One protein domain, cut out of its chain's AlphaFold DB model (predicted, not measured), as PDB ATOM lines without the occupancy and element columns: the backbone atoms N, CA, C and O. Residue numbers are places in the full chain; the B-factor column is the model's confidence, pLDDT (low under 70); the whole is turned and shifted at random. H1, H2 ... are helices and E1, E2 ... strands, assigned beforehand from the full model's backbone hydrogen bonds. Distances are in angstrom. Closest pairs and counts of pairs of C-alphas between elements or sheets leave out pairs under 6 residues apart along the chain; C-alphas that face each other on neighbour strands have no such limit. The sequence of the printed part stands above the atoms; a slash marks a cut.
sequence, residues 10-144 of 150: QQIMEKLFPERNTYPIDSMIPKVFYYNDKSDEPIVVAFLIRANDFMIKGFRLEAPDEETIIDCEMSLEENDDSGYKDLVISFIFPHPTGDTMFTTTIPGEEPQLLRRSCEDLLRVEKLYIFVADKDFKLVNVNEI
ATOM      1  N   GLN A  10      12.403  -2.677  32.866       89.12
ATOM      2  CA  GLN A  10      12.548  -3.623  31.761       89.12
ATOM      3  C   GLN A  10      12.145  -2.998  30.412       89.12
ATOM      4  O   GLN A  10      12.984  -2.916  29.538       89.12
ATOM      5  N   GLN A  11      10.920  -2.507  30.214       89.31
ATOM      6  CA  GLN A  11      10.509  -1.827  28.973       89.31
ATOM      7  C   GLN A  11      11.428  -0.660  28.580       89.31
ATOM      8  O   GLN A  11      11.694  -0.474  27.393       89.31
ATOM      9  N   ILE A  12      11.918   0.125  29.546       88.06
ATOM     10  CA  ILE A  12      12.890   1.202  29.283       88.06
ATOM     11  C   ILE A  12      14.205   0.611  28.769       88.06
ATOM     12  O   ILE A  12      14.679   1.006  27.706       88.06
ATOM     13  N   MET A  13      14.750  -0.386  29.468       91.38
ATOM     14  CA  MET A  13      15.942  -1.120  29.042       91.38
ATOM     15  C   MET A  13      15.760  -1.702  27.632       91.38
ATOM     16  O   MET A  13      16.623  -1.556  26.777       91.38
ATOM     17  N   GLU A  14      14.616  -2.320  27.342       91.50
ATOM     18  CA  GLU A  14      14.347  -2.929  26.039       91.50
ATOM     19  C   GLU A  14      14.261  -1.905  24.902       91.50
ATOM     20  O   GLU A  14      14.651  -2.221  23.777       91.50
ATOM     21  N   LYS A  15      13.782  -0.686  25.190       89.25
ATOM     22  CA  LYS A  15      13.768   0.442  24.245       89.25
ATOM     23  C   LYS A  15      15.164   1.021  24.018       89.25
ATOM     24  O   LYS A  15      15.503   1.341  22.882       89.25
ATOM     25  N   LEU A  16      15.963   1.165  25.077       88.19
ATOM     26  CA  LEU A  16      17.325   1.705  24.993       88.19
ATOM     27  C   LEU A  16      18.291   0.731  24.300       88.19
ATOM     28  O   LEU A  16      19.157   1.168  23.539       88.19
ATOM     29  N   PHE A  17      18.095  -0.576  24.513       90.62
ATOM     30  CA  PHE A  17      18.951  -1.663  24.026       90.62
ATOM     31  C   PHE A  17      18.155  -2.675  23.169       90.62
ATOM     32  O   PHE A  17      17.922  -3.824  23.579       90.62
ATOM     33  N   PRO A  18      17.713  -2.279  21.960       89.88
ATOM     34  CA  PRO A  18      16.913  -3.143  21.089       89.88
ATOM     35  C   PRO A  18      17.697  -4.364  20.585       89.88
ATOM     36  O   PRO A  18      17.124  -5.440  20.430       89.88
ATOM     37  N   GLU A  19      19.011  -4.232  20.402       89.69
ATOM     38  CA  GLU A  19      19.898  -5.298  19.915       89.69
ATOM     39  C   GLU A  19      20.467  -6.169  21.044       89.69
ATOM     40  O   GLU A  19      21.352  -6.983  20.810       89.69
ATOM     41  N   ARG A  20      19.925  -6.072  22.271       89.06
ATOM     42  CA  ARG A  20      20.473  -6.762  23.453       89.06
ATOM     43  C   ARG A  20      20.811  -8.237  23.248       89.06
ATOM     44  O   ARG A  20      21.850  -8.697  23.697       89.06
ATOM     45  N   ASN A  21      19.989  -8.954  22.487       86.62
ATOM     46  CA  ASN A  21      20.148 -10.387  22.246       86.62
ATOM     47  C   ASN A  21      21.418 -10.781  21.465       86.62
ATOM     48  O   ASN A  21      21.726 -11.971  21.415       86.62
ATOM     49  N   THR A  22      22.147  -9.838  20.857       86.31
ATOM     50  CA  THR A  22      23.380 -10.126  20.103       86.31
ATOM     51  C   THR A  22      24.646 -10.035  20.949       86.31
ATOM     52  O   THR A  22      25.718 -10.396  20.467       86.31
ATOM     53  N   TYR A  23      24.555  -9.547  22.187       78.62
ATOM     54  CA  TYR A  23      25.739  -9.266  22.993       78.62
ATOM     55  C   TYR A  23      26.264 -10.501  23.732       78.62
ATOM     56  O   TYR A  23      25.467 -11.341  24.179       78.62
ATOM     57  N   PRO A  24      27.594 -10.633  23.882       80.50
ATOM     58  CA  PRO A  24      28.181 -11.736  24.621       80.50
ATOM     59  C   PRO A  24      27.797 -11.691  26.107       80.50
ATOM     60  O   PRO A  24      27.288 -10.703  26.633       80.50
ATOM     61  N   ILE A  25      27.991 -12.823  26.778       77.50
ATOM     62  CA  ILE A  25      27.930 -12.881  28.240       77.50
ATOM     63  C   ILE A  25      29.119 -12.072  28.779       77.50
ATOM     64  O   ILE A  25      30.191 -12.112  28.181       77.50
ATOM     65  N   ASP A  26      28.912 -11.337  29.871       75.06
ATOM     66  CA  ASP A  26      29.918 -10.509  30.552       75.06
ATOM     67  C   ASP A  26      30.356  -9.255  29.762       75.06
ATOM     68  O   ASP A  26      31.483  -8.787  29.877       75.06
ATOM     69  N   SER A  27      29.449  -8.675  28.970       77.44
ATOM     70  CA  SER A  27      29.673  -7.397  28.277       77.44
ATOM     71  C   SER A  27      28.952  -6.225  28.934       77.44
ATOM     72  O   SER A  27      27.841  -6.391  29.448       77.44
ATOM     73  N   MET A  28      29.523  -5.031  28.776       86.56
ATOM     74  CA  MET A  28      28.871  -3.753  29.043       86.56
ATOM     75  C   MET A  28      28.604  -3.005  27.735       86.56
ATOM     76  O   MET A  28      29.495  -2.880  26.899       86.56
ATOM     77  N   ILE A  29      27.384  -2.494  27.559       84.94
ATOM     78  CA  ILE A  29      27.014  -1.701  26.379       84.94
ATOM     79  C   ILE A  29      26.600  -0.295  26.801       84.94
ATOM     80  O   ILE A  29      25.603  -0.172  27.517       84.94
ATOM     81  N   PRO A  30      27.290   0.759  26.337       86.81
ATOM     82  CA  PRO A  30      26.858   2.130  26.557       86.81
ATOM     83  C   PRO A  30      25.708   2.521  25.620       86.81
ATOM     84  O   PRO A  30      25.669   2.162  24.442       86.81
ATOM     85  N   LYS A  31      24.797   3.348  26.124       86.69
ATOM     86  CA  LYS A  31      23.780   4.060  25.357       86.69
ATOM     87  C   LYS A  31      23.712   5.499  25.830       86.69
ATOM     88  O   LYS A  31      23.375   5.769  26.977       86.69
ATOM     89  N   VAL A  32      23.990   6.413  24.913       81.44
ATOM     90  CA  VAL A  32      23.892   7.851  25.147       81.44
ATOM     91  C   VAL A  32      22.535   8.345  24.658       81.44
ATOM     92  O   VAL A  32      22.124   8.016  23.542       81.44
ATOM     93  N   PHE A  33      21.836   9.121  25.483       77.19
ATOM     94  CA  PHE A  33      20.621   9.822  25.086       77.19
ATOM     95  C   PHE A  33      20.538  11.196  25.751       77.19
ATOM     96  O   PHE A  33      21.076  11.425  26.832       77.19
ATOM     97  N   TYR A  34      19.862  12.118  25.074       71.56
ATOM     98  CA  TYR A  34      19.661  13.480  25.550       71.56
ATOM     99  C   TYR A  34      18.296  13.582  26.228       71.56
ATOM    100  O   TYR A  34      17.340  12.934  25.797       71.56
ATOM    101  N   TYR A  35      18.196  14.398  27.281       61.91
ATOM    102  CA  TYR A  35      16.928  14.608  27.996       61.91
ATOM    103  C   TYR A  35      15.836  15.191  27.077       61.91
ATOM    104  O   TYR A  35      14.656  14.897  27.247       61.91
ATOM    105  N   ASN A  36      16.256  15.976  26.079       56.84
ATOM    106  CA  ASN A  36      15.446  16.566  25.014       56.84
ATOM    107  C   ASN A  36      16.226  16.512  23.684       56.84
ATOM    108  O   ASN A  36      17.451  16.431  23.699       56.84
ATOM    109  N   ASP A  37      15.553  16.646  22.534       56.34
ATOM    110  CA  ASP A  37      16.142  16.574  21.173       56.34
ATOM    111  C   ASP A  37      17.137  17.715  20.810       56.34
ATOM    112  O   ASP A  37      17.340  18.033  19.636       56.34
ATOM    113  N   LYS A  38      17.748  18.389  21.790       55.94
ATOM    114  CA  LYS A  38      18.700  19.492  21.595       55.94
ATOM    115  C   LYS A  38      20.101  19.075  22.042       55.94
ATOM    116  O   LYS A  38      20.284  18.604  23.157       55.94
ATOM    117  N   SER A  39      21.094  19.327  21.189       58.31
ATOM    118  CA  SER A  39      22.505  18.917  21.342       58.31
ATOM    119  C   SER A  39      23.245  19.489  22.560       58.31
ATOM    120  O   SER A  39      24.327  19.014  22.915       58.31
ATOM    121  N   ASP A  40      22.686  20.519  23.191       58.91
ATOM    122  CA  ASP A  40      23.381  21.327  24.199       58.91
ATOM    123  C   ASP A  40      22.955  20.983  25.639       58.91
ATOM    124  O   ASP A  40      23.518  21.518  26.590       58.91
ATOM    125  N   GLU A  41      22.014  20.054  25.814       62.06
ATOM    126  CA  GLU A  41      21.445  19.674  27.113       62.06
ATOM    127  C   GLU A  41      22.072  18.403  27.720       62.06
ATOM    128  O   GLU A  41      22.791  17.688  27.012       62.06
ATOM    129  N   PRO A  42      21.835  18.146  29.029       56.97
ATOM    130  CA  PRO A  42      22.249  16.961  29.771       56.97
ATOM    131  C   PRO A  42      22.359  15.685  28.956       56.97
ATOM    132  O   PRO A  42      21.393  15.240  28.321       56.97
ATOM    133  N   ILE A  43      23.523  15.053  29.063       73.94
ATOM    134  CA  ILE A  43      23.739  13.718  28.534       73.94
ATOM    135  C   ILE A  43      23.392  12.719  29.635       73.94
ATOM    136  O   ILE A  43      23.927  12.782  30.743       73.94
ATOM    137  N   VAL A  44      22.491  11.790  29.335       80.12
ATOM    138  CA  VAL A  44      22.266  10.619  30.177       80.12
ATOM    139  C   VAL A  44      22.933   9.432  29.507       80.12
ATOM    140  O   VAL A  44      22.717   9.162  28.320       80.12
ATOM    141  N   VAL A  45      23.752   8.716  30.271       85.31
ATOM    142  CA  VAL A  45      24.385   7.483  29.803       85.31
ATOM    143  C   VAL A  45      23.749   6.313  30.525       85.31
ATOM    144  O   VAL A  45      23.694   6.274  31.749       85.31
ATOM    145  N   ALA A  46      23.254   5.350  29.764       88.75
ATOM    146  CA  ALA A  46      22.835   4.066  30.289       88.75
ATOM    147  C   ALA A  46      23.846   2.995  29.890       88.75
ATOM    148  O   ALA A  46      24.287   2.953  28.746       88.75
ATOM    149  N   PHE A  47      24.151   2.086  30.802       90.81
ATOM    150  CA  PHE A  47      24.928   0.890  30.533       90.81
ATOM    151  C   PHE A  47      24.047  -0.338  30.718       90.81
ATOM    152  O   PHE A  47      23.305  -0.424  31.696       90.81
ATOM    153  N   LEU A  48      24.124  -1.287  29.790       92.31
ATOM    154  CA  LEU A  48      23.542  -2.614  29.961       92.31
ATOM    155  C   LEU A  48      24.647  -3.619  30.255       92.31
ATOM    156  O   LEU A  48      25.550  -3.792  29.439       92.31
ATOM    157  N   ILE A  49      24.531  -4.306  31.386       91.94
ATOM    158  CA  ILE A  49      25.381  -5.429  31.767       91.94
ATOM    159  C   ILE A  49      24.586  -6.722  31.596       91.94
ATOM    160  O   ILE A  49      23.536  -6.899  32.218       91.94
ATOM    161  N   ARG A  50      25.109  -7.651  30.786       91.44
ATOM    162  CA  ARG A  50      24.594  -9.026  30.711       91.44
ATOM    163  C   ARG A  50      25.426  -9.923  31.620       91.44
ATOM    164  O   ARG A  50      26.507 -10.366  31.237       91.44
ATOM    165  N   ALA A  51      24.907 -10.205  32.807       87.88
ATOM    166  CA  ALA A  51      25.630 -10.923  33.840       87.88
ATOM    167  C   ALA A  51      25.298 -12.424  33.884       87.88
ATOM    168  O   ALA A  51      24.148 -12.848  33.733       87.88
ATOM    169  N   ASN A  52      26.322 -13.238  34.129       89.56
ATOM    170  CA  ASN A  52      26.179 -14.664  34.403       89.56
ATOM    171  C   ASN A  52      25.645 -14.948  35.828       89.56
ATOM    172  O   ASN A  52      25.570 -14.070  36.690       89.56
ATOM    173  N   ASP A  53      25.297 -16.211  36.094       88.12
ATOM    174  CA  ASP A  53      24.667 -16.636  37.354       88.12
ATOM    175  C   ASP A  53      25.551 -16.405  38.600       88.12
ATOM    176  O   ASP A  53      25.024 -16.336  39.713       88.12
ATOM    177  N   PHE A  54      26.877 -16.310  38.450       86.50
ATOM    178  CA  PHE A  54      27.784 -15.998  39.558       86.50
ATOM    179  C   PHE A  54      27.698 -14.514  39.925       86.50
ATOM    180  O   PHE A  54      27.442 -14.196  41.084       86.50
ATOM    181  N   MET A  55      27.800 -13.621  38.942       86.69
ATOM    182  CA  MET A  55      27.758 -12.169  39.164       86.69
ATOM    183  C   MET A  55      26.383 -11.704  39.653       86.69
ATOM    184  O   MET A  55      26.286 -10.908  40.581       86.69
ATOM    185  N   ILE A  56      25.297 -12.288  39.128       88.19
ATOM    186  CA  ILE A  56      23.929 -12.007  39.595       88.19
ATOM    187  C   ILE A  56      23.746 -12.292  41.093       88.19
ATOM    188  O   ILE A  56      22.914 -11.650  41.736       88.19
ATOM    189  N   LYS A  57      24.500 -13.232  41.683       86.94
ATOM    190  CA  LYS A  57      24.445 -13.447  43.136       86.94
ATOM    191  C   LYS A  57      24.971 -12.238  43.901       86.94
ATOM    192  O   LYS A  57      24.352 -11.903  44.900       86.94
ATOM    193  N   GLY A  58      26.032 -11.583  43.425       84.94
ATOM    194  CA  GLY A  58      26.556 -10.350  44.018       84.94
ATOM    195  C   GLY A  58      25.477  -9.270  44.089       84.94
ATOM    196  O   GLY A  58      25.070  -8.879  45.177       84.94
ATOM    197  N   PHE A  59      24.884  -8.941  42.939       84.50
ATOM    198  CA  PHE A  59      23.812  -7.941  42.832       84.50
ATOM    199  C   PHE A  59      22.539  -8.262  43.630       84.50
ATOM    200  O   PHE A  59      21.782  -7.362  43.968       84.50
ATOM    201  N   ARG A  60      22.251  -9.541  43.906       82.38
ATOM    202  CA  ARG A  60      21.082  -9.950  44.711       82.38
ATOM    203  C   ARG A  60      21.346  -9.961  46.215       82.38
ATOM    204  O   ARG A  60      20.388 -10.052  46.979       82.38
ATOM    205  N   LEU A  61      22.613  -9.981  46.625       76.25
ATOM    206  CA  LEU A  61      23.019  -9.992  48.030       76.25
ATOM    207  C   LEU A  61      23.185  -8.579  48.600       76.25
ATOM    208  O   LEU A  61      23.266  -8.447  49.818       76.25
ATOM    209  N   GLU A  62      23.208  -7.554  47.748       68.25
ATOM    210  CA  GLU A  62      23.152  -6.152  48.165       68.25
ATOM    211  C   GLU A  62      21.834  -5.870  48.897       68.25
ATOM    212  O   GLU A  62      20.749  -6.271  48.456       68.25
ATOM    213  N   ALA A  63      21.924  -5.230  50.065       58.50
ATOM    214  CA  ALA A  63      20.742  -4.862  50.824       58.50
ATOM    215  C   ALA A  63      19.954  -3.785  50.049       58.50
ATOM    216  O   ALA A  63      20.565  -2.840  49.561       58.50
ATOM    217  N   PRO A  64      18.610  -3.858  49.976       57.38
ATOM    218  CA  PRO A  64      17.793  -2.907  49.208       57.38
ATOM    219  C   PRO A  64      17.957  -1.431  49.606       57.38
ATOM    220  O   PRO A  64      17.534  -0.555  48.858       57.38
ATOM    221  N   ASP A  65      18.507  -1.181  50.796       55.88
ATOM    222  CA  ASP A  65      18.654   0.139  51.409       55.88
ATOM    223  C   ASP A  65      20.131   0.563  51.569       55.88
ATOM    224  O   ASP A  65      20.396   1.630  52.125       55.88
ATOM    225  N   GLU A  66      21.095  -0.255  51.125       61.91
ATOM    226  CA  GLU A  66      22.507   0.140  51.073       61.91
ATOM    227  C   GLU A  66      22.798   0.811  49.730       61.91
ATOM    228  O   GLU A  66      22.421   0.321  48.668       61.91
ATOM    229  N   GLU A  67      23.448   1.971  49.782       64.44
ATOM    230  CA  GLU A  67      23.895   2.675  48.588       64.44
ATOM    231  C   GLU A  67      24.979   1.832  47.904       64.44
ATOM    232  O   GLU A  67      26.053   1.621  48.471       64.44
ATOM    233  N   THR A  68      24.696   1.308  46.706       67.81
ATOM    234  CA  THR A  68      25.686   0.573  45.914       67.81
ATOM    235  C   THR A  68      26.793   1.542  45.498       67.81
ATOM    236  O   THR A  68      26.618   2.359  44.592       67.81
ATOM    237  N   ILE A  69      27.939   1.465  46.174       73.12
ATOM    238  CA  ILE A  69      29.143   2.214  45.803       73.12
ATOM    239  C   ILE A  69      29.750   1.517  44.591       73.12
ATOM    240  O   ILE A  69      30.102   0.345  44.664       73.12
ATOM    241  N   ILE A  70      29.848   2.235  43.477       81.38
ATOM    242  CA  ILE A  70      30.435   1.733  42.236       81.38
ATOM    243  C   ILE A  70      31.670   2.575  41.971       81.38
ATOM    244  O   ILE A  70      31.559   3.782  41.742       81.38
ATOM    245  N   ASP A  71      32.833   1.935  42.006       83.69
ATOM    246  CA  ASP A  71      34.082   2.599  41.668       83.69
ATOM    247  C   ASP A  71      34.200   2.676  40.146       83.69
ATOM    248  O   ASP A  71      33.939   1.707  39.427       83.69
ATOM    249  N   CYS A  72      34.564   3.852  39.647       85.12
ATOM    250  CA  CYS A  72      34.787   4.082  38.228       85.12
ATOM    251  C   CYS A  72      36.236   4.488  37.998       85.12
ATOM    252  O   CYS A  72      36.716   5.469  38.566       85.12
ATOM    253  N   GLU A  73      36.900   3.779  37.096       88.19
ATOM    254  CA  GLU A  73      38.255   4.083  36.655       88.19
ATOM    255  C   GLU A  73      38.251   4.386  35.157       88.19
ATOM    256  O   GLU A  73      37.517   3.770  34.383       88.19
ATOM    257  N   MET A  74      39.066   5.355  34.743       87.88
ATOM    258  CA  MET A  74      39.270   5.687  33.335       87.88
ATOM    259  C   MET A  74      40.764   5.638  33.024       87.88
ATOM    260  O   MET A  74      41.566   6.273  33.710       87.88
ATOM    261  N   SER A  75      41.139   4.895  31.985       89.69
ATOM    262  CA  SER A  75      42.527   4.708  31.557       89.69
ATOM    263  C   SER A  75      42.660   4.847  30.040       89.69
ATOM    264  O   SER A  75      41.709   4.668  29.282       89.69
ATOM    265  N   LEU A  76      43.867   5.199  29.590       90.25
ATOM    266  CA  LEU A  76      44.249   5.095  28.184       90.25
ATOM    267  C   LEU A  76      45.136   3.864  28.019       90.25
ATOM    268  O   LEU A  76      46.239   3.836  28.573       90.25
ATOM    269  N   GLU A  77      44.678   2.888  27.246       92.31
ATOM    270  CA  GLU A  77      45.370   1.615  27.020       92.31
ATOM    271  C   GLU A  77      45.881   1.529  25.584       92.31
ATOM    272  O   GLU A  77      45.243   2.033  24.663       92.31
ATOM    273  N   GLU A  78      47.065   0.949  25.380       90.62
ATOM    274  CA  GLU A  78      47.605   0.762  24.031       90.62
ATOM    275  C   GLU A  78      46.825  -0.337  23.309       90.62
ATOM    276  O   GLU A  78      46.648  -1.436  23.828       90.62
ATOM    277  N   ASN A  79      46.353  -0.025  22.105       86.12
ATOM    278  CA  ASN A  79      45.711  -0.986  21.232       86.12
ATOM    279  C   ASN A  79      46.790  -1.712  20.420       86.12
ATOM    280  O   ASN A  79      47.414  -1.119  19.532       86.12
ATOM    281  N   ASP A  80      46.995  -2.991  20.733       82.06
ATOM    282  CA  ASP A  80      48.038  -3.831  20.131       82.06
ATOM    283  C   ASP A  80      47.916  -3.959  18.600       82.06
ATOM    284  O   ASP A  80      48.926  -4.137  17.915       82.06
ATOM    285  N   ASP A  81      46.705  -3.835  18.047       82.00
ATOM    286  CA  ASP A  81      46.443  -4.017  16.616       82.00
ATOM    287  C   ASP A  81      46.662  -2.735  15.799       82.00
ATOM    288  O   ASP A  81      46.998  -2.800  14.611       82.00
ATOM    289  N   SER A  82      46.489  -1.560  16.413       81.44
ATOM    290  CA  SER A  82      46.445  -0.278  15.697       81.44
ATOM    291  C   SER A  82      47.528   0.723  16.121       81.44
ATOM    292  O   SER A  82      47.824   1.663  15.379       81.44
ATOM    293  N   GLY A  83      48.159   0.530  17.285       83.19
ATOM    294  CA  GLY A  83      49.153   1.446  17.858       83.19
ATOM    295  C   GLY A  83      48.566   2.763  18.389       83.19
ATOM    296  O   GLY A  83      49.316   3.648  18.808       83.19
ATOM    297  N   TYR A  84      47.239   2.909  18.368       87.50
ATOM    298  CA  TYR A  84      46.522   4.007  19.012       87.50
ATOM    299  C   TYR A  84      46.273   3.696  20.493       87.50
ATOM    300  O   TYR A  84      46.520   2.585  20.957       87.50
ATOM    301  N   LYS A  85      45.814   4.697  21.253       89.25
ATOM    302  CA  LYS A  85      45.377   4.499  22.638       89.25
ATOM    303  C   LYS A  85      43.866   4.532  22.725       89.25
ATOM    304  O   LYS A  85      43.269   5.548  22.369       89.25
ATOM    305  N   ASP A  86      43.286   3.464  23.239       90.94
ATOM    306  CA  ASP A  86      41.860   3.361  23.488       90.94
ATOM    307  C   ASP A  86      41.535   3.943  24.862       90.94
ATOM    308  O   ASP A  86      42.311   3.805  25.810       90.94
ATOM    309  N   LEU A  87      40.385   4.604  24.982       89.00
ATOM    310  CA  LEU A  87      39.857   4.988  26.285       89.00
ATOM    311  C   LEU A  87      39.067   3.819  26.852       89.00
ATOM    312  O   LEU A  87      38.044   3.424  26.292       89.00
ATOM    313  N   VAL A  88      39.535   3.302  27.978       90.25
ATOM    314  CA  VAL A  88      38.881   2.235  28.724       90.25
ATOM    315  C   VAL A  88      38.218   2.850  29.946       90.25
ATOM    316  O   VAL A  88      38.830   3.619  30.689       90.25
ATOM    317  N   ILE A  89      36.938   2.540  30.126       87.81
ATOM    318  CA  ILE A  89      36.155   2.933  31.296       87.81
ATOM    319  C   ILE A  89      35.766   1.651  32.014       87.81
ATOM    320  O   ILE A  89      35.074   0.809  31.436       87.81
ATOM    321  N   SER A  90      36.203   1.521  33.259       89.44
ATOM    322  CA  SER A  90      35.993   0.351  34.104       89.44
ATOM    323  C   SER A  90      35.054   0.701  35.246       89.44
ATOM    324  O   SER A  90      35.287   1.666  35.968       89.44
ATOM    325  N   PHE A  91      34.016  -0.107  35.432       88.44
ATOM    326  CA  PHE A  91      33.122  -0.039  36.581       88.44
ATOM    327  C   PHE A  91      33.357  -1.259  37.458       88.44
ATOM    328  O   PHE A  91      33.187  -2.396  37.000       88.44
ATOM    329  N   ILE A  92      33.748  -1.017  38.702       89.00
ATOM    330  CA  ILE A  92      34.051  -2.038  39.697       89.00
ATOM    331  C   ILE A  92      32.912  -2.048  40.713       89.00
ATOM    332  O   ILE A  92      32.604  -1.046  41.356       89.00
ATOM    333  N   PHE A  93      32.270  -3.205  40.824       87.69
ATOM    334  CA  PHE A  93      31.154  -3.471  41.716       87.69
ATOM    335  C   PHE A  93      31.663  -4.308  42.888       87.69
ATOM    336  O   PHE A  93      31.920  -5.508  42.707       87.69
ATOM    337  N   PRO A  94      31.836  -3.708  44.074       85.69
ATOM    338  CA  PRO A  94      32.223  -4.442  45.261       85.69
ATOM    339  C   PRO A  94      31.044  -5.289  45.740       85.69
ATOM    340  O   PRO A  94      29.998  -4.772  46.126       85.69
ATOM    341  N   HIS A  95      31.217  -6.611  45.750       83.62
ATOM    342  CA  HIS A  95      30.222  -7.530  46.302       83.62
ATOM    343  C   HIS A  95      30.820  -8.374  47.432       83.62
ATOM    344  O   HIS A  95      32.014  -8.684  47.419       83.62
ATOM    345  N   PRO A  96      29.997  -8.887  48.369       80.31
ATOM    346  CA  PRO A  96      30.476  -9.776  49.431       80.31
ATOM    347  C   PRO A  96      31.171 -11.052  48.926       80.31
ATOM    348  O   PRO A  96      31.967 -11.658  49.638       80.31
ATOM    349  N   THR A  97      30.848 -11.492  47.706       80.50
ATOM    350  CA  THR A  97      31.436 -12.678  47.063       80.50
ATOM    351  C   THR A  97      32.714 -12.384  46.275       80.50
ATOM    352  O   THR A  97      33.279 -13.312  45.697       80.50
ATOM    353  N   GLY A  98      33.157 -11.126  46.249       83.19
ATOM    354  CA  GLY A  98      34.264 -10.628  45.439       83.19
ATOM    355  C   GLY A  98      33.805  -9.601  44.408       83.19
ATOM    356  O   GLY A  98      32.635  -9.574  44.019       83.19
ATOM    357  N   ASP A  99      34.749  -8.779  43.971       87.62
ATOM    358  CA  ASP A  99      34.473  -7.661  43.077       87.62
ATOM    359  C   ASP A  99      34.179  -8.153  41.660       87.62
ATOM    360  O   ASP A  99      34.782  -9.111  41.165       87.62
ATOM    361  N   THR A 100      33.239  -7.490  40.995       88.50
ATOM    362  CA  THR A 100      32.970  -7.698  39.573       88.50
ATOM    363  C   THR A 100      33.356  -6.446  38.808       88.50
ATOM    364  O   THR A 100      32.961  -5.351  39.189       88.50
ATOM    365  N   MET A 101      34.109  -6.597  37.723       89.62
ATOM    366  CA  MET A 101      34.528  -5.478  36.884       89.62
ATOM    367  C   MET A 101      33.940  -5.620  35.488       89.62
ATOM    368  O   MET A 101      34.019  -6.687  34.878       89.62
ATOM    369  N   PHE A 102      33.388  -4.526  34.976       89.12
ATOM    370  CA  PHE A 102      32.911  -4.428  33.606       89.12
ATOM    371  C   PHE A 102      33.546  -3.231  32.927       89.12
ATOM    372  O   PHE A 102      33.619  -2.154  33.516       89.12
ATOM    373  N   THR A 103      33.967  -3.414  31.682       89.06
ATOM    374  CA  THR A 103      34.647  -2.371  30.925       89.06
ATOM    375  C   THR A 103      33.905  -2.043  29.639       89.06
ATOM    376  O   THR A 103      33.280  -2.904  29.012       89.06
ATOM    377  N   THR A 104      33.976  -0.778  29.243       86.75
ATOM    378  CA  THR A 104      33.668  -0.340  27.883       86.75
ATOM    379  C   THR A 104      34.901   0.327  27.294       86.75
ATOM    380  O   THR A 104      35.610   1.060  27.985       86.75
ATOM    381  N   THR A 105      35.128   0.102  26.004       87.12
ATOM    382  CA  THR A 105      36.282   0.642  25.282       87.12
ATOM    383  C   THR A 105      35.802   1.572  24.178       87.12
ATOM    384  O   THR A 105      34.927   1.209  23.392       87.12
ATOM    385  N   ILE A 106      36.368   2.775  24.120       85.94
ATOM    386  CA  ILE A 106      36.198   3.721  23.017       85.94
ATOM    387  C   ILE A 106      37.494   3.685  22.192       85.94
ATOM    388  O   ILE A 106      38.525   4.148  22.689       85.94
ATOM    389  N   PRO A 107      37.460   3.137  20.961       87.38
ATOM    390  CA  PRO A 107      38.653   2.994  20.133       87.38
ATOM    391  C   PRO A 107      39.322   4.335  19.811       87.38
ATOM    392  O   PRO A 107      38.656   5.320  19.479       87.38
ATOM    393  N   GLY A 108      40.651   4.363  19.866       86.75
ATOM    394  CA  GLY A 108      41.476   5.548  19.636       86.75
ATOM    395  C   GLY A 108      41.824   5.839  18.175       86.75
ATOM    396  O   GLY A 108      42.406   6.889  17.894       86.75
ATOM    397  N   GLU A 109      41.476   4.943  17.246       86.44
ATOM    398  CA  GLU A 109      41.782   5.057  15.807       86.44
ATOM    399  C   GLU A 109      41.216   6.336  15.168       86.44
ATOM    400  O   GLU A 109      41.726   6.824  14.157       86.44
ATOM    401  N   GLU A 110      40.202   6.934  15.801       83.81
ATOM    402  CA  GLU A 110      39.630   8.225  15.436       83.81
ATOM    403  C   GLU A 110      39.857   9.271  16.549       83.81
ATOM    404  O   GLU A 110      38.958   9.542  17.348       83.81
ATOM    405  N   PRO A 111      41.020   9.956  16.606       82.56
ATOM    406  CA  PRO A 111      41.360  10.864  17.712       82.56
ATOM    407  C   PRO A 111      40.362  12.008  17.936       82.56
ATOM    408  O   PRO A 111      40.179  12.480  19.057       82.56
ATOM    409  N   GLN A 112      39.716  12.482  16.865       82.31
ATOM    410  CA  GLN A 112      38.676  13.510  16.967       82.31
ATOM    411  C   GLN A 112      37.395  12.963  17.599       82.31
ATOM    412  O   GLN A 112      36.746  13.685  18.355       82.31
ATOM    413  N   LEU A 113      37.037  11.713  17.293       78.56
ATOM    414  CA  LEU A 113      35.895  11.039  17.894       78.56
ATOM    415  C   LEU A 113      36.171  10.778  19.372       78.56
ATOM    416  O   LEU A 113      35.363  11.176  20.201       78.56
ATOM    417  N   LEU A 114      37.350  10.240  19.697       83.00
ATOM    418  CA  LEU A 114      37.772  10.010  21.076       83.00
ATOM    419  C   LEU A 114      37.712  11.299  21.904       83.00
ATOM    420  O   LEU A 114      37.117  11.324  22.979       83.00
ATOM    421  N   ARG A 115      38.264  12.400  21.379       83.88
ATOM    422  CA  ARG A 115      38.192  13.707  22.043       83.88
ATOM    423  C   ARG A 115      36.749  14.142  22.305       83.88
ATOM    424  O   ARG A 115      36.458  14.597  23.407       83.88
ATOM    425  N   ARG A 116      35.860  14.017  21.313       80.50
ATOM    426  CA  ARG A 116      34.438  14.358  21.480       80.50
ATOM    427  C   ARG A 116      33.776  13.476  22.528       80.50
ATOM    428  O   ARG A 116      33.065  13.999  23.370       80.50
ATOM    429  N   SER A 117      34.063  12.177  22.536       81.38
ATOM    430  CA  SER A 117      33.559  11.271  23.565       81.38
ATOM    431  C   SER A 117      34.017  11.691  24.963       81.38
ATOM    432  O   SER A 117      33.198  11.709  25.872       81.38
ATOM    433  N   CYS A 118      35.274  12.113  25.144       81.69
ATOM    434  CA  CYS A 118      35.736  12.673  26.420       81.69
ATOM    435  C   CYS A 118      34.990  13.965  26.804       81.69
ATOM    436  O   CYS A 118      34.601  14.134  27.958       81.69
ATOM    437  N   GLU A 119      34.774  14.873  25.847       83.31
ATOM    438  CA  GLU A 119      34.007  16.114  26.047       83.31
ATOM    439  C   GLU A 119      32.522  15.843  26.362       83.31
ATOM    440  O   GLU A 119      31.910  16.579  27.131       83.31
ATOM    441  N   ASP A 120      31.943  14.770  25.830       80.50
ATOM    442  CA  ASP A 120      30.577  14.352  26.144       80.50
ATOM    443  C   ASP A 120      30.495  13.680  27.522       80.50
ATOM    444  O   ASP A 120      29.572  13.969  28.282       80.50
ATOM    445  N   LEU A 121      31.489  12.869  27.909       82.31
ATOM    446  CA  LEU A 121      31.597  12.314  29.268       82.31
ATOM    447  C   LEU A 121      31.695  13.419  30.334       82.31
ATOM    448  O   LEU A 121      31.193  13.239  31.443       82.31
ATOM    449  N   LEU A 122      32.256  14.581  29.971       82.75
ATOM    450  CA  LEU A 122      32.266  15.816  30.769       82.75
ATOM    451  C   LEU A 122      30.885  16.406  31.068       82.75
ATOM    452  O   LEU A 122      30.726  17.161  32.025       82.75
ATOM    453  N   ARG A 123      29.886  16.062  30.260       80.81
ATOM    454  CA  ARG A 123      28.536  16.639  30.293       80.81
ATOM    455  C   ARG A 123      27.481  15.653  30.785       80.81
ATOM    456  O   ARG A 123      26.289  15.958  30.732       80.81
ATOM    457  N   VAL A 124      27.900  14.465  31.216       84.06
ATOM    458  CA  VAL A 124      26.991  13.440  31.720       84.06
ATOM    459  C   VAL A 124      26.474  13.864  33.089       84.06
ATOM    460  O   VAL A 124      27.237  13.976  34.042       84.06
ATOM    461  N   GLU A 125      25.171  14.107  33.188       79.56
ATOM    462  CA  GLU A 125      24.535  14.493  34.456       79.56
ATOM    463  C   GLU A 125      24.099  13.278  35.268       79.56
ATOM    464  O   GLU A 125      24.073  13.312  36.498       79.56
ATOM    465  N   LYS A 126      23.723  12.205  34.566       81.44
ATOM    466  CA  LYS A 126      23.225  10.974  35.167       81.44
ATOM    467  C   LYS A 126      23.734   9.757  34.425       81.44
ATOM    468  O   LYS A 126      23.733   9.718  33.191       81.44
ATOM    469  N   LEU A 127      24.077   8.740  35.202       86.31
ATOM    470  CA  LEU A 127      24.483   7.445  34.700       86.31
ATOM    471  C   LEU A 127      23.568   6.368  35.284       86.31
ATOM    472  O   LEU A 127      23.379   6.290  36.493       86.31
ATOM    473  N   TYR A 128      22.995   5.539  34.417       89.06
ATOM    474  CA  TYR A 128      22.177   4.393  34.805       89.06
ATOM    475  C   TYR A 128      22.872   3.092  34.426       89.06
ATOM    476  O   TYR A 128      23.277   2.928  33.280       89.06
ATOM    477  N   ILE A 129      22.957   2.132  35.340       90.00
ATOM    478  CA  ILE A 129      23.438   0.783  35.029       90.00
ATOM    479  C   ILE A 129      22.289  -0.201  35.182       90.00
ATOM    480  O   ILE A 129      21.827  -0.470  36.287       90.00
ATOM    481  N   PHE A 130      21.847  -0.751  34.056       91.94
ATOM    482  CA  PHE A 130      20.889  -1.841  33.985       91.94
ATOM    483  C   PHE A 130      21.645  -3.167  34.053       91.94
ATOM    484  O   PHE A 130      22.459  -3.475  33.182       91.94
ATOM    485  N   VAL A 131      21.351  -3.971  35.069       91.06
ATOM    486  CA  VAL A 131      21.915  -5.313  35.232       91.06
ATOM    487  C   VAL A 131      20.853  -6.328  34.849       91.06
ATOM    488  O   VAL A 131      19.795  -6.387  35.479       91.06
ATOM    489  N   ALA A 132      21.130  -7.143  33.835       92.56
ATOM    490  CA  ALA A 132      20.242  -8.203  33.380       92.56
ATOM    491  C   ALA A 132      20.913  -9.578  33.480       92.56
ATOM    492  O   ALA A 132      22.134  -9.702  33.376       92.56
ATOM    493  N   ASP A 133      20.107 -10.622  33.674       91.94
ATOM    494  CA  ASP A 133      20.593 -12.001  33.632       91.94
ATOM    495  C   ASP A 133      20.888 -12.471  32.191       91.94
ATOM    496  O   ASP A 133      20.707 -11.749  31.204       91.94
ATOM    497  N   LYS A 134      21.341 -13.721  32.050       90.19
ATOM    498  CA  LYS A 134      21.634 -14.336  30.746       90.19
ATOM    499  C   LYS A 134      20.436 -14.382  29.789       90.19
ATOM    500  O   LYS A 134      20.663 -14.476  28.584       90.19
ATOM    501  N   ASP A 135      19.208 -14.299  30.298       90.94
ATOM    502  CA  ASP A 135      17.964 -14.292  29.523       90.94
ATOM    503  C   ASP A 135      17.438 -12.859  29.293       90.94
ATOM    504  O   ASP A 135      16.310 -12.677  28.832       90.94
ATOM    505  N   PHE A 136      18.242 -11.833  29.608       90.38
ATOM    506  CA  PHE A 136      17.893 -10.410  29.551       90.38
ATOM    507  C   PHE A 136      16.696 -10.017  30.421       90.38
ATOM    508  O   PHE A 136      15.973  -9.063  30.109       90.38
ATOM    509  N   LYS A 137      16.487 -10.722  31.535       91.44
ATOM    510  CA  LYS A 137      15.568 -10.259  32.573       91.44
ATOM    511  C   LYS A 137      16.305  -9.302  33.487       91.44
ATOM    512  O   LYS A 137      17.357  -9.638  34.028       91.44
ATOM    513  N   LEU A 138      15.738  -8.116  33.656       90.62
ATOM    514  CA  LEU A 138      16.269  -7.090  34.534       90.62
ATOM    515  C   LEU A 138      16.318  -7.606  35.974       90.62
ATOM    516  O   LEU A 138      15.319  -8.080  36.518       90.62
ATOM    517  N   VAL A 139      17.497  -7.494  36.571       90.06
ATOM    518  CA  VAL A 139      17.779  -7.866  37.955       90.06
ATOM    519  C   VAL A 139      17.897  -6.624  38.824       90.06
ATOM    520  O   VAL A 139      17.299  -6.601  39.896       90.06
ATOM    521  N   ASN A 140      18.630  -5.606  38.369       87.56
ATOM    522  CA  ASN A 140      18.849  -4.375  39.128       87.56
ATOM    523  C   ASN A 140      19.014  -3.152  38.204       87.56
ATOM    524  O   ASN A 140      19.362  -3.302  37.029       87.56
ATOM    525  N   VAL A 141      18.755  -1.952  38.731       87.81
ATOM    526  CA  VAL A 141      19.057  -0.664  38.090       87.81
ATOM    527  C   VAL A 141      19.724   0.236  39.116       87.81
ATOM    528  O   VAL A 141      19.091   0.602  40.101       87.81
ATOM    529  N   ASN A 142      20.965   0.631  38.849       85.94
ATOM    530  CA  ASN A 142      21.703   1.564  39.693       85.94
ATOM    531  C   ASN A 142      21.719   2.948  39.036       85.94
ATOM    532  O   ASN A 142      22.129   3.070  37.883       85.94
ATOM    533  N   GLU A 143      21.272   3.980  39.754       85.56
ATOM    534  CA  GLU A 143      21.520   5.379  39.387       85.56
ATOM    535  C   GLU A 143      22.819   5.817  40.067       85.56
ATOM    536  O   GLU A 143      22.926   5.757  41.289       85.56
ATOM    537  N   ILE A 144      23.809   6.225  39.277       79.75
ATOM    538  CA  ILE A 144      25.143   6.596  39.753       79.75
ATOM    539  C   ILE A 144      25.324   8.098  39.591       79.75
ATOM    540  O   ILE A 144      25.082   8.660  38.517       79.75
TER     541      ILE A 144
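Overview. This is residues 10 to 144 of the 150 residues of an uncharacterized protein of Pelotomaculum sp. PtaB.Bin104 (UniProt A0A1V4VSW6). What would one see first? Two strongly twisted sheets, E1 E2 E6 E7 and E3 E4 E5, stand with their strands crossed and come close where E5 passes the ends of E1 and E2, so that they gape like a wedge rather than lie fully face to face. Helices H2 and H3 sit at two far ends of this wedge, each on both sheets, and H1 covers the face of the four-stranded sheet opposite to H2. What is it made of, and how large is it? The printed part has 135 residues, with three named helices and seven named strands in the order H1 E1 E2 H2 E3 E4 E5 H3 E6 E7; the sheet E1 E2 E6 E7 is mixed, the sheet E3 E4 E5 antiparallel, and the class is mixed, helices and strands. It is compact, with a radius of gyration of the C-alphas of 15.6 A and spans of 42 by 38 by 29 A.

Along the chain. Where does the first stretch run? H1, residues 10 to 16, begins at C-alpha 10 (12.548, -3.623, 31.761) and is 9.8 A long. E1, residues 28 to 34, is 19.8 A long, and E2, residues 43 to 50, is 22.9 A long. H2, residues 53 to 61, is 12.7 A long. What follows? E3, residues 71 to 78, is 22.3 A long and begins at C-alpha 71 (34.082, 2.599, 41.668). E4, residues 85 to 93, is 25.1 A long, and E5, residues 100 to 106, is 20.4 A long. How does the printed part end? H3, residues 111 to 121, is 15.2 A long, and E6, residues 124 to 132, is 22.7 A long. E7, residues 138 to 144, is 17.1 A long and ends at C-alpha 144 (25.143, 6.596, 39.753).

Arrangement. How is the larger sheet joined? E1 and E2 form an antiparallel hairpin, with N 31 and O 46 2.7 A apart, and E6 and E7 form another, with N 129 and O 142 2.8 A apart. The inner strands E2 and E6 are parallel at 17 degrees, with N 47 and O 128 2.8 A apart. What is on this sheet? H1 is on it at a height over the sheet of 8.8 A, only just over E2 and E6 with 3 of its 7 C-alphas on each; on the local plane it runs only just across the strands, at 62 degrees to E2. H2, on the opposite face, is also 8.8 A high and over E7; their closest C-alphas, those of Phe 59 and Asn 140, are 7.1 A apart. How does the other sheet stand? E3, E4 and E5 are a meander, each strand the antiparallel neighbour of the one before, with N 73 and O 90 2.9 A apart and N 91 and O 102 2.8 A apart. The closest C-alphas of E1 and E5, those of Met 28 and Thr 104, are 6.0 A apart, while E5 and E6 are apart. H2 and H3 on one face of the sheet E3 E4 E5 make two layers, helices on one face of a sheet; the closest C-alphas of H3 and E5, those of Leu 114 and Ile 106, are 6.8 A apart. Are the helices' backbones complete? Every O i to N i+4 pair is within hydrogen-bond range in H1 and H3, and 3 of 5 are in H2.

Size, cuts and confidence. How far does it reach? The two C-alphas farthest apart, those of Asp 65 and Gly 83, are 45.4 A apart. Is it unbroken? The printed part has no cut; the link from H1 to E1, 11 residues, is long. Where is confidence low? Residues 35 to 42 and 62 to 68 have a pLDDT under 70, and the mean of the printed part is 83.0.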